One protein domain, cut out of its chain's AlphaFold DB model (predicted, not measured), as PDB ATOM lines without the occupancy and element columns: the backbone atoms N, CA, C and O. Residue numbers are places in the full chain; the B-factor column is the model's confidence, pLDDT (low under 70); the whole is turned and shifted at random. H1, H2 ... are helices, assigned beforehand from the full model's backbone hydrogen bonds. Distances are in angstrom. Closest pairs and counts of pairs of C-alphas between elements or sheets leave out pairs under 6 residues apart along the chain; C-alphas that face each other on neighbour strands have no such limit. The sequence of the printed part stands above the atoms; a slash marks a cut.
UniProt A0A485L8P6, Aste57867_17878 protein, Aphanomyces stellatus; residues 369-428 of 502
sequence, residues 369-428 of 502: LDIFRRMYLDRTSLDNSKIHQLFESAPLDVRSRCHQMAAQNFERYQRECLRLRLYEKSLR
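Overview. This is residues 369 to 428 of the 502 residues of the protein "Aste57867_17878 protein" of Aphanomyces stellatus (UniProt A0A485L8P6). One long straight helix, H3, has a small head at its first end, where two short helices, H1 and H2, gather, and its far part, residues 410 to 428, sticks out as a free arm. H2 turns off steeply from the beginning of H3, and H1 packs on both of them. The printed part has 60 residues with three named helices, H1, H2 and H3 in that order, and no named strand; the class is all helix. The whole is extended, with a radius of gyration of the C-alphas of 16.4 A and spans of 49 by 24 by 16 A, and the arm makes the length.

Arrangement. H1, residues 369 to 376, touches H2, residues 384 to 392, about perpendicular at 77 degrees; their closest C-alphas, those of Leu 369 and Phe 391, are 6.9 A apart. H3, residues 396 to 428, touches H1 with residues 399 to 406 alone. The closest C-alphas there are those of Ile 371 and Cys 402, at 6.0 A, and the two helices run opposite ways at a steep tilt of 59 degrees. H2 and H3 are close but not clearly touching, with the C-alphas of Phe 391 and Arg 399 closest at 7.0 A; they run opposite ways at a steep tilt of 63 degrees. In H1, H2 and H3 every O i to N i+4 pair is within hydrogen-bond range.

Along the chain. H1 begins at C-alpha 369, (26.690, -0.886, 48.684), and is 10.3 A long from first to last C-alpha. H2 is 12.4 A long. H3 runs 47.9 A from C-alpha 396 at (38.206, -4.422, 42.649) to C-alpha 428 at (-5.311, 12.937, 32.465).

Size, cuts and confidence. The two C-alphas farthest apart, those of Ser 393 and Arg 428, are 50.3 A apart. Without residues 410 to 428, which stand free, the body spans 26 by 19 by 14 A. The link from H1 to H2 is short and that from H2 to H3 is tight. The printed part has no cut. Its mean pLDDT is 93.2, and residue 379 is under 70.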
ATOM      1  N   LEU A 369      26.533  -0.401  47.316       95.94
ATOM      2  CA  LEU A 369      26.690  -0.886  48.684       95.94
ATOM      3  C   LEU A 369      25.523  -1.785  49.116       95.94
ATOM      4  O   LEU A 369      25.745  -2.815  49.748       95.94
ATOM      5  N   ASP A 370      24.286  -1.431  48.763       95.00
ATOM      6  CA  ASP A 370      23.110  -2.257  49.071       95.00
ATOM      7  C   ASP A 370      23.161  -3.599  48.338       95.00
ATOM      8  O   ASP A 370      22.792  -4.642  48.884       95.00
ATOM      9  N   ILE A 371      23.656  -3.582  47.100       95.50
ATOM     10  CA  ILE A 371      23.874  -4.787  46.298       95.50
ATOM     11  C   ILE A 371      24.973  -5.641  46.931       95.50
ATOM     12  O   ILE A 371      24.780  -6.843  47.102       95.50
ATOM     13  N   PHE A 372      26.082  -5.028  47.351       96.38
ATOM     14  CA  PHE A 372      27.155  -5.721  48.057       96.38
ATOM     15  C   PHE A 372      26.659  -6.376  49.351       96.38
ATOM     16  O   PHE A 372      26.899  -7.562  49.564       96.38
ATOM     17  N   ARG A 373      25.885  -5.645  50.167       95.00
ATOM     18  CA  ARG A 373      25.231  -6.190  51.369       95.00
ATOM     19  C   ARG A 373      24.418  -7.424  51.042       95.00
ATOM     20  O   ARG A 373      24.581  -8.453  51.676       95.00
ATOM     21  N   ARG A 374      23.566  -7.327  50.025       94.12
ATOM     22  CA  ARG A 374      22.664  -8.412  49.646       94.12
ATOM     23  C   ARG A 374      23.390  -9.645  49.108       94.12
ATOM     24  O   ARG A 374      22.869 -10.739  49.275       94.12
ATOM     25  N   MET A 375      24.519  -9.470  48.422       92.69
ATOM     26  CA  MET A 375      25.247 -10.581  47.797       92.69
ATOM     27  C   MET A 375      26.266 -11.244  48.724       92.69
ATOM     28  O   MET A 375      26.494 -12.440  48.585       92.69
ATOM     29  N   TYR A 376      26.892 -10.485  49.627       90.81
ATOM     30  CA  TYR A 376      28.050 -10.963  50.393       90.81
ATOM     31  C   TYR A 376      27.872 -10.901  51.908       90.81
ATOM     32  O   TYR A 376      28.629 -11.544  52.630       90.81
ATOM     33  N   LEU A 377      26.888 -10.152  52.407       88.25
ATOM     34  CA  LEU A 377      26.563 -10.096  53.828       88.25
ATOM     35  C   LEU A 377      25.168 -10.673  54.041       88.25
ATOM     36  O   LEU A 377      24.181  -9.951  54.191       88.25
ATOM     37  N   ASP A 378      25.088 -12.001  54.051       78.12
ATOM     38  CA  ASP A 378      23.856 -12.719  54.361       78.12
ATOM     39  C   ASP A 378      23.377 -12.380  55.783       78.12
ATOM     40  O   ASP A 378      23.788 -12.980  56.772       78.12
ATOM     41  N   ARG A 379      22.475 -11.393  55.885       62.91
ATOM     42  CA  ARG A 379      21.667 -11.048  57.076       62.91
ATOM     43  C   ARG A 379      22.436 -10.696  58.352       62.91
ATOM     44  O   ARG A 379      21.826 -10.546  59.407       62.91
ATOM     45  N   THR A 380      23.746 -10.523  58.281       71.81
ATOM     46  CA  THR A 380      24.538 -10.105  59.431       71.81
ATOM     47  C   THR A 380      24.238  -8.643  59.754       71.81
ATOM     48  O   THR A 380      24.392  -7.775  58.894       71.81
ATOM     49  N   SER A 381      23.827  -8.358  60.991       82.50
ATOM     50  CA  SER A 381      23.559  -7.008  61.502       82.50
ATOM     51  C   SER A 381      24.860  -6.237  61.768       82.50
ATOM     52  O   SER A 381      25.110  -5.791  62.887       82.50
ATOM     53  N   LEU A 382      25.738  -6.145  60.768       87.75
ATOM     54  CA  LEU A 382      26.925  -5.304  60.866       87.75
ATOM     55  C   LEU A 382      26.522  -3.830  60.803       87.75
ATOM     56  O   LEU A 382      25.630  -3.439  60.047       87.75
ATOM     57  N   ASP A 383      27.238  -3.006  61.562       93.12
ATOM     58  CA  ASP A 383      27.095  -1.556  61.498       93.12
ATOM     59  C   ASP A 383      27.380  -1.037  60.085       93.12
ATOM     60  O   ASP A 383      28.323  -1.481  59.420       93.12
ATOM     61  N   ASN A 384      26.622  -0.022  59.657       91.56
ATOM     62  CA  ASN A 384      26.771   0.599  58.336       91.56
ATOM     63  C   ASN A 384      28.226   1.004  58.032       91.56
ATOM     64  O   ASN A 384      28.688   0.801  56.912       91.56
ATOM     65  N   SER A 385      28.950   1.523  59.031       95.00
ATOM     66  CA  SER A 385      30.353   1.938  58.897       95.00
ATOM     67  C   SER A 385      31.286   0.761  58.582       95.00
ATOM     68  O   SER A 385      32.064   0.821  57.632       95.00
ATOM     69  N   LYS A 386      31.139  -0.363  59.298       94.50
ATOM     70  CA  LYS A 386      31.926  -1.580  59.033       94.50
ATOM     71  C   LYS A 386      31.619  -2.149  57.655       94.50
ATOM     72  O   LYS A 386      32.524  -2.611  56.972       94.50
ATOM     73  N   ILE A 387      30.362  -2.084  57.220       94.31
ATOM     74  CA  ILE A 387      29.984  -2.539  55.879       94.31
ATOM     75  C   ILE A 387      30.626  -1.668  54.796       94.31
ATOM     76  O   ILE A 387      31.116  -2.205  53.809       94.31
ATOM     77  N   HIS A 388      30.652  -0.346  54.976       95.69
ATOM     78  CA  HIS A 388      31.374   0.545  54.067       95.69
ATOM     79  C   HIS A 388      32.858   0.195  54.006       95.69
ATOM     80  O   HIS A 388      33.406   0.072  52.917       95.69
ATOM     81  N   GLN A 389      33.490  -0.037  55.156       96.94
ATOM     82  CA  GLN A 389      34.896  -0.423  55.201       96.94
ATOM     83  C   GLN A 389      35.154  -1.755  54.484       96.94
ATOM     84  O   GLN A 389      36.118  -1.857  53.733       96.94
ATOM     85  N   LEU A 390      34.279  -2.750  54.673       96.38
ATOM     86  CA  LEU A 390      34.350  -4.034  53.970       96.38
ATOM     87  C   LEU A 390      34.120  -3.896  52.466       96.38
ATOM     88  O   LEU A 390      34.729  -4.622  51.688       96.38
ATOM     89  N   PHE A 391      33.243  -2.985  52.047       97.31
ATOM     90  CA  PHE A 391      33.038  -2.700  50.633       97.31
ATOM     91  C   PHE A 391      34.279  -2.054  50.023       97.31
ATOM     92  O   PHE A 391      34.723  -2.496  48.972       97.31
ATOM     93  N   GLU A 392      34.879  -1.069  50.694       97.44
ATOM     94  CA  GLU A 392      36.091  -0.399  50.209       97.44
ATOM     95  C   GLU A 392      37.315  -1.316  50.180       97.44
ATOM     96  O   GLU A 392      38.146  -1.204  49.277       97.44
ATOM     97  N   SER A 393      37.418  -2.249  51.129       97.62
ATOM     98  CA  SER A 393      38.477  -3.260  51.146       97.62
ATOM     99  C   SER A 393      38.197  -4.462  50.241       97.62
ATOM    100  O   SER A 393      39.080  -5.306  50.065       97.62
ATOM    101  N   ALA A 394      37.001  -4.563  49.651       97.44
ATOM    102  CA  ALA A 394      36.658  -5.663  48.763       97.44
ATOM    103  C   ALA A 394      37.506  -5.630  47.474       97.44
ATOM    104  O   ALA A 394      37.878  -4.550  46.991       97.44
ATOM    105  N   PRO A 395      37.764  -6.804  46.860       98.19
ATOM    106  CA  PRO A 395      38.454  -6.885  45.579       98.19
ATOM    107  C   PRO A 395      37.820  -5.968  44.528       98.19
ATOM    108  O   PRO A 395      36.594  -5.804  44.486       98.19
ATOM    109  N   LEU A 396      38.653  -5.384  43.662       97.62
ATOM    110  CA  LEU A 396      38.206  -4.422  42.649       97.62
ATOM    111  C   LEU A 396      37.104  -5.004  41.753       97.62
ATOM    112  O   LEU A 396      36.126  -4.315  41.472       97.62
ATOM    113  N   ASP A 397      37.205  -6.284  41.398       97.38
ATOM    114  CA  ASP A 397      36.211  -6.980  40.577       97.38
ATOM    115  C   ASP A 397      34.834  -7.034  41.251       97.38
ATOM    116  O   ASP A 397      33.803  -6.834  40.606       97.38
ATOM    117  N   VAL A 398      34.802  -7.247  42.571       97.44
ATOM    118  CA  VAL A 398      33.558  -7.286  43.350       97.44
ATOM    119  C   VAL A 398      32.919  -5.904  43.397       97.44
ATOM    120  O   VAL A 398      31.716  -5.779  43.150       97.44
ATOM    121  N   ARG A 399      33.714  -4.859  43.663       97.69
ATOM    122  CA  ARG A 399      33.232  -3.471  43.655       97.69
ATOM    123  C   ARG A 399      32.716  -3.073  42.276       97.69
ATOM    124  O   ARG A 399      31.587  -2.594  42.174       97.69
ATOM    125  N   SER A 400      33.494  -3.331  41.226       97.62
ATOM    126  CA  SER A 400      33.136  -3.039  39.834       97.62
ATOM    127  C   SER A 400      31.815  -3.707  39.446       97.62
ATOM    128  O   SER A 400      30.889  -3.040  38.979       97.62
ATOM    129  N   ARG A 401      31.652  -4.996  39.767       97.81
ATOM    130  CA  ARG A 401      30.402  -5.726  39.527       97.81
ATOM    131  C   ARG A 401      29.215  -5.134  40.292       97.81
ATOM    132  O   ARG A 401      28.129  -5.006  39.729       97.81
ATOM    133  N   CYS A 402      29.402  -4.738  41.554       97.69
ATOM    134  CA  CYS A 402      28.345  -4.083  42.332       97.69
ATOM    135  C   CYS A 402      27.953  -2.723  41.731       97.69
ATOM    136  O   CYS A 402      26.763  -2.418  41.648       97.69
ATOM    137  N   HIS A 403      28.923  -1.931  41.262       97.69
ATOM    138  CA  HIS A 403      28.667  -0.671  40.559       97.69
ATOM    139  C   HIS A 403      27.927  -0.881  39.237       97.69
ATOM    140  O   HIS A 403      26.955  -0.177  38.968       97.69
ATOM    141  N   GLN A 404      28.315  -1.884  38.450       97.81
ATOM    142  CA  GLN A 404      27.639  -2.226  37.202       97.81
ATOM    143  C   GLN A 404      26.172  -2.612  37.442       97.81
ATOM    144  O   GLN A 404      25.270  -2.107  36.775       97.81
ATOM    145  N   MET A 405      25.908  -3.457  38.444       96.62
ATOM    146  CA  MET A 405      24.539  -3.821  38.816       96.62
ATOM    147  C   MET A 405      23.742  -2.627  39.364       96.62
ATOM    148  O   MET A 405      22.534  -2.542  39.141       96.62
ATOM    149  N   ALA A 406      24.386  -1.700  40.079       97.44
ATOM    150  CA  ALA A 406      23.741  -0.473  40.545       97.44
ATOM    151  C   ALA A 406      23.327   0.421  39.369       97.44
ATOM    152  O   ALA A 406      22.194   0.898  39.343       97.44
ATOM    153  N   ALA A 407      24.198   0.577  38.367       96.25
ATOM    154  CA  ALA A 407      23.904   1.327  37.148       96.25
ATOM    155  C   ALA A 407      22.717   0.721  36.378       96.25
ATOM    156  O   ALA A 407      21.761   1.427  36.064       96.25
ATOM    157  N   GLN A 408      22.699  -0.603  36.184       96.62
ATOM    158  CA  GLN A 408      21.569  -1.294  35.545       96.62
ATOM    159  C   GLN A 408      20.254  -1.123  36.322       96.62
ATOM    160  O   GLN A 408      19.193  -0.904  35.734       96.62
ATOM    161  N   ASN A 409      20.300  -1.195  37.658       95.38
ATOM    162  CA  ASN A 409      19.120  -0.949  38.490       95.38
ATOM    163  C   ASN A 409      18.636   0.502  38.397       95.38
ATOM    164  O   ASN A 409      17.427   0.741  38.415       95.38
ATOM    165  N   PHE A 410      19.553   1.460  38.284       95.31
ATOM    166  CA  PHE A 410      19.217   2.865  38.093       95.31
ATOM    167  C   PHE A 410      18.532   3.107  36.742       95.31
ATOM    168  O   PHE A 410      17.466   3.720  36.707       95.31
ATOM    169  N   GLU A 411      19.054   2.547  35.648       95.94
ATOM    170  CA  GLU A 411      18.406   2.627  34.332       95.94
ATOM    171  C   GLU A 411      17.008   2.000  34.341       95.94
ATOM    172  O   GLU A 411      16.042   2.589  33.849       95.94
ATOM    173  N   ARG A 412      16.866   0.819  34.959       95.00
ATOM    174  CA  ARG A 412      15.561   0.173  35.140       95.00
ATOM    175  C   ARG A 412      14.590   1.086  35.893       95.00
ATOM    176  O   ARG A 412      13.435   1.211  35.489       95.00
ATOM    177  N   TYR A 413      15.044   1.715  36.976       95.69
ATOM    178  CA  TYR A 413      14.232   2.642  37.764       95.69
ATOM    179  C   TYR A 413      13.794   3.865  36.948       95.69
ATOM    180  O   TYR A 413      12.630   4.260  37.022       95.69
ATOM    181  N   GLN A 414      14.679   4.433  36.125       95.88
ATOM    182  CA  GLN A 414      14.342   5.556  35.246       95.88
ATOM    183  C   GLN A 414      13.266   5.185  34.220       95.88
ATOM    184  O   GLN A 414      12.305   5.940  34.047       95.88
ATOM    185  N   ARG A 415      13.383   4.013  33.579       94.75
ATOM    186  CA  ARG A 415      12.370   3.512  32.634       94.75
ATOM    187  C   ARG A 415      11.015   3.327  33.314       94.75
ATOM    188  O   ARG A 415       9.991   3.726  32.766       94.75
ATOM    189  N   GLU A 416      11.008   2.795  34.531       92.94
ATOM    190  CA  GLU A 416       9.777   2.581  35.294       92.94
ATOM    191  C   GLU A 416       9.134   3.902  35.751       92.94
ATOM    192  O   GLU A 416       7.917   4.066  35.654       92.94
ATOM    193  N   CYS A 417       9.942   4.887  36.157       92.44
ATOM    194  CA  CYS A 417       9.471   6.247  36.431       92.44
ATOM    195  C   CYS A 417       8.846   6.900  35.191       92.44
ATOM    196  O   CYS A 417       7.807   7.555  35.288       92.44
ATOM    197  N   LEU A 418       9.463   6.728  34.017       95.06
ATOM    198  CA  LEU A 418       8.920   7.238  32.758       95.06
ATOM    199  C   LEU A 418       7.586   6.563  32.423       95.06
ATOM    200  O   LEU A 418       6.623   7.252  32.091       95.06
ATOM    201  N   ARG A 419       7.512   5.236  32.568       93.25
ATOM    202  CA  ARG A 419       6.293   4.450  32.354       93.25
ATOM    203  C   ARG A 419       5.152   4.917  33.257       93.25
ATOM    204  O   ARG A 419       4.036   5.097  32.777       93.25
ATOM    205  N   LEU A 420       5.434   5.170  34.539       92.62
ATOM    206  CA  LEU A 420       4.449   5.715  35.476       92.62
ATOM    207  C   LEU A 420       3.984   7.113  35.047       92.62
ATOM    208  O   LEU A 420       2.784   7.366  35.005       92.62
ATOM    209  N   ARG A 421       4.907   7.995  34.647       93.56
ATOM    210  CA  ARG A 421       4.569   9.347  34.179       93.56
ATOM    211  C   ARG A 421       3.711   9.328  32.911       93.56
ATOM    212  O   ARG A 421       2.784  10.125  32.789       93.56
ATOM    213  N   LEU A 422       4.010   8.438  31.965       92.06
ATOM    214  CA  LEU A 422       3.213   8.261  30.746       92.06
ATOM    215  C   LEU A 422       1.811   7.747  31.070       92.06
ATOM    216  O   LEU A 422       0.840   8.274  30.537       92.06
ATOM    217  N   TYR A 423       1.704   6.790  31.990       91.75
ATOM    218  CA  TYR A 423       0.419   6.303  32.475       91.75
ATOM    219  C   TYR A 423      -0.397   7.407  33.168       91.75
ATOM    220  O   TYR A 423      -1.562   7.621  32.845       91.75
ATOM    221  N   GLU A 424       0.209   8.178  34.072       90.00
ATOM    222  CA  GLU A 424      -0.459   9.317  34.714       90.00
ATOM    223  C   GLU A 424      -0.904  10.369  33.690       90.00
ATOM    224  O   GLU A 424      -1.994  10.936  33.806       90.00
ATOM    225  N   LYS A 425      -0.090  10.606  32.653       90.38
ATOM    226  CA  LYS A 425      -0.435  11.500  31.546       90.38
ATOM    227  C   LYS A 425      -1.607  10.953  30.728       90.38
ATOM    228  O   LYS A 425      -2.502  11.730  30.402       90.38
ATOM    229  N   SER A 426      -1.652   9.650  30.439       87.50
ATOM    230  CA  SER A 426      -2.777   9.043  29.715       87.50
ATOM    231  C   SER A 426      -4.073   9.083  30.523       87.50
ATOM    232  O   SER A 426      -5.129   9.326  29.950       87.50
ATOM    233  N   LEU A 427      -3.999   8.943  31.854       86.75
ATOM    234  CA  LEU A 427      -5.175   9.092  32.719       86.75
ATOM    235  C   LEU A 427      -5.739  10.517  32.691       86.75
ATOM    236  O   LEU A 427      -6.948  10.696  32.782       86.75
ATOM    237  N   ARG A 428      -4.879  11.533  32.553       85.06
ATOM    238  CA  ARG A 428      -5.311  12.937  32.465       85.06
ATOM    239  C   ARG A 428      -5.754  13.354  31.059       85.06
ATOM    240  O   ARG A 428      -6.522  14.299  30.935       85.06
TER     241      ARG A 428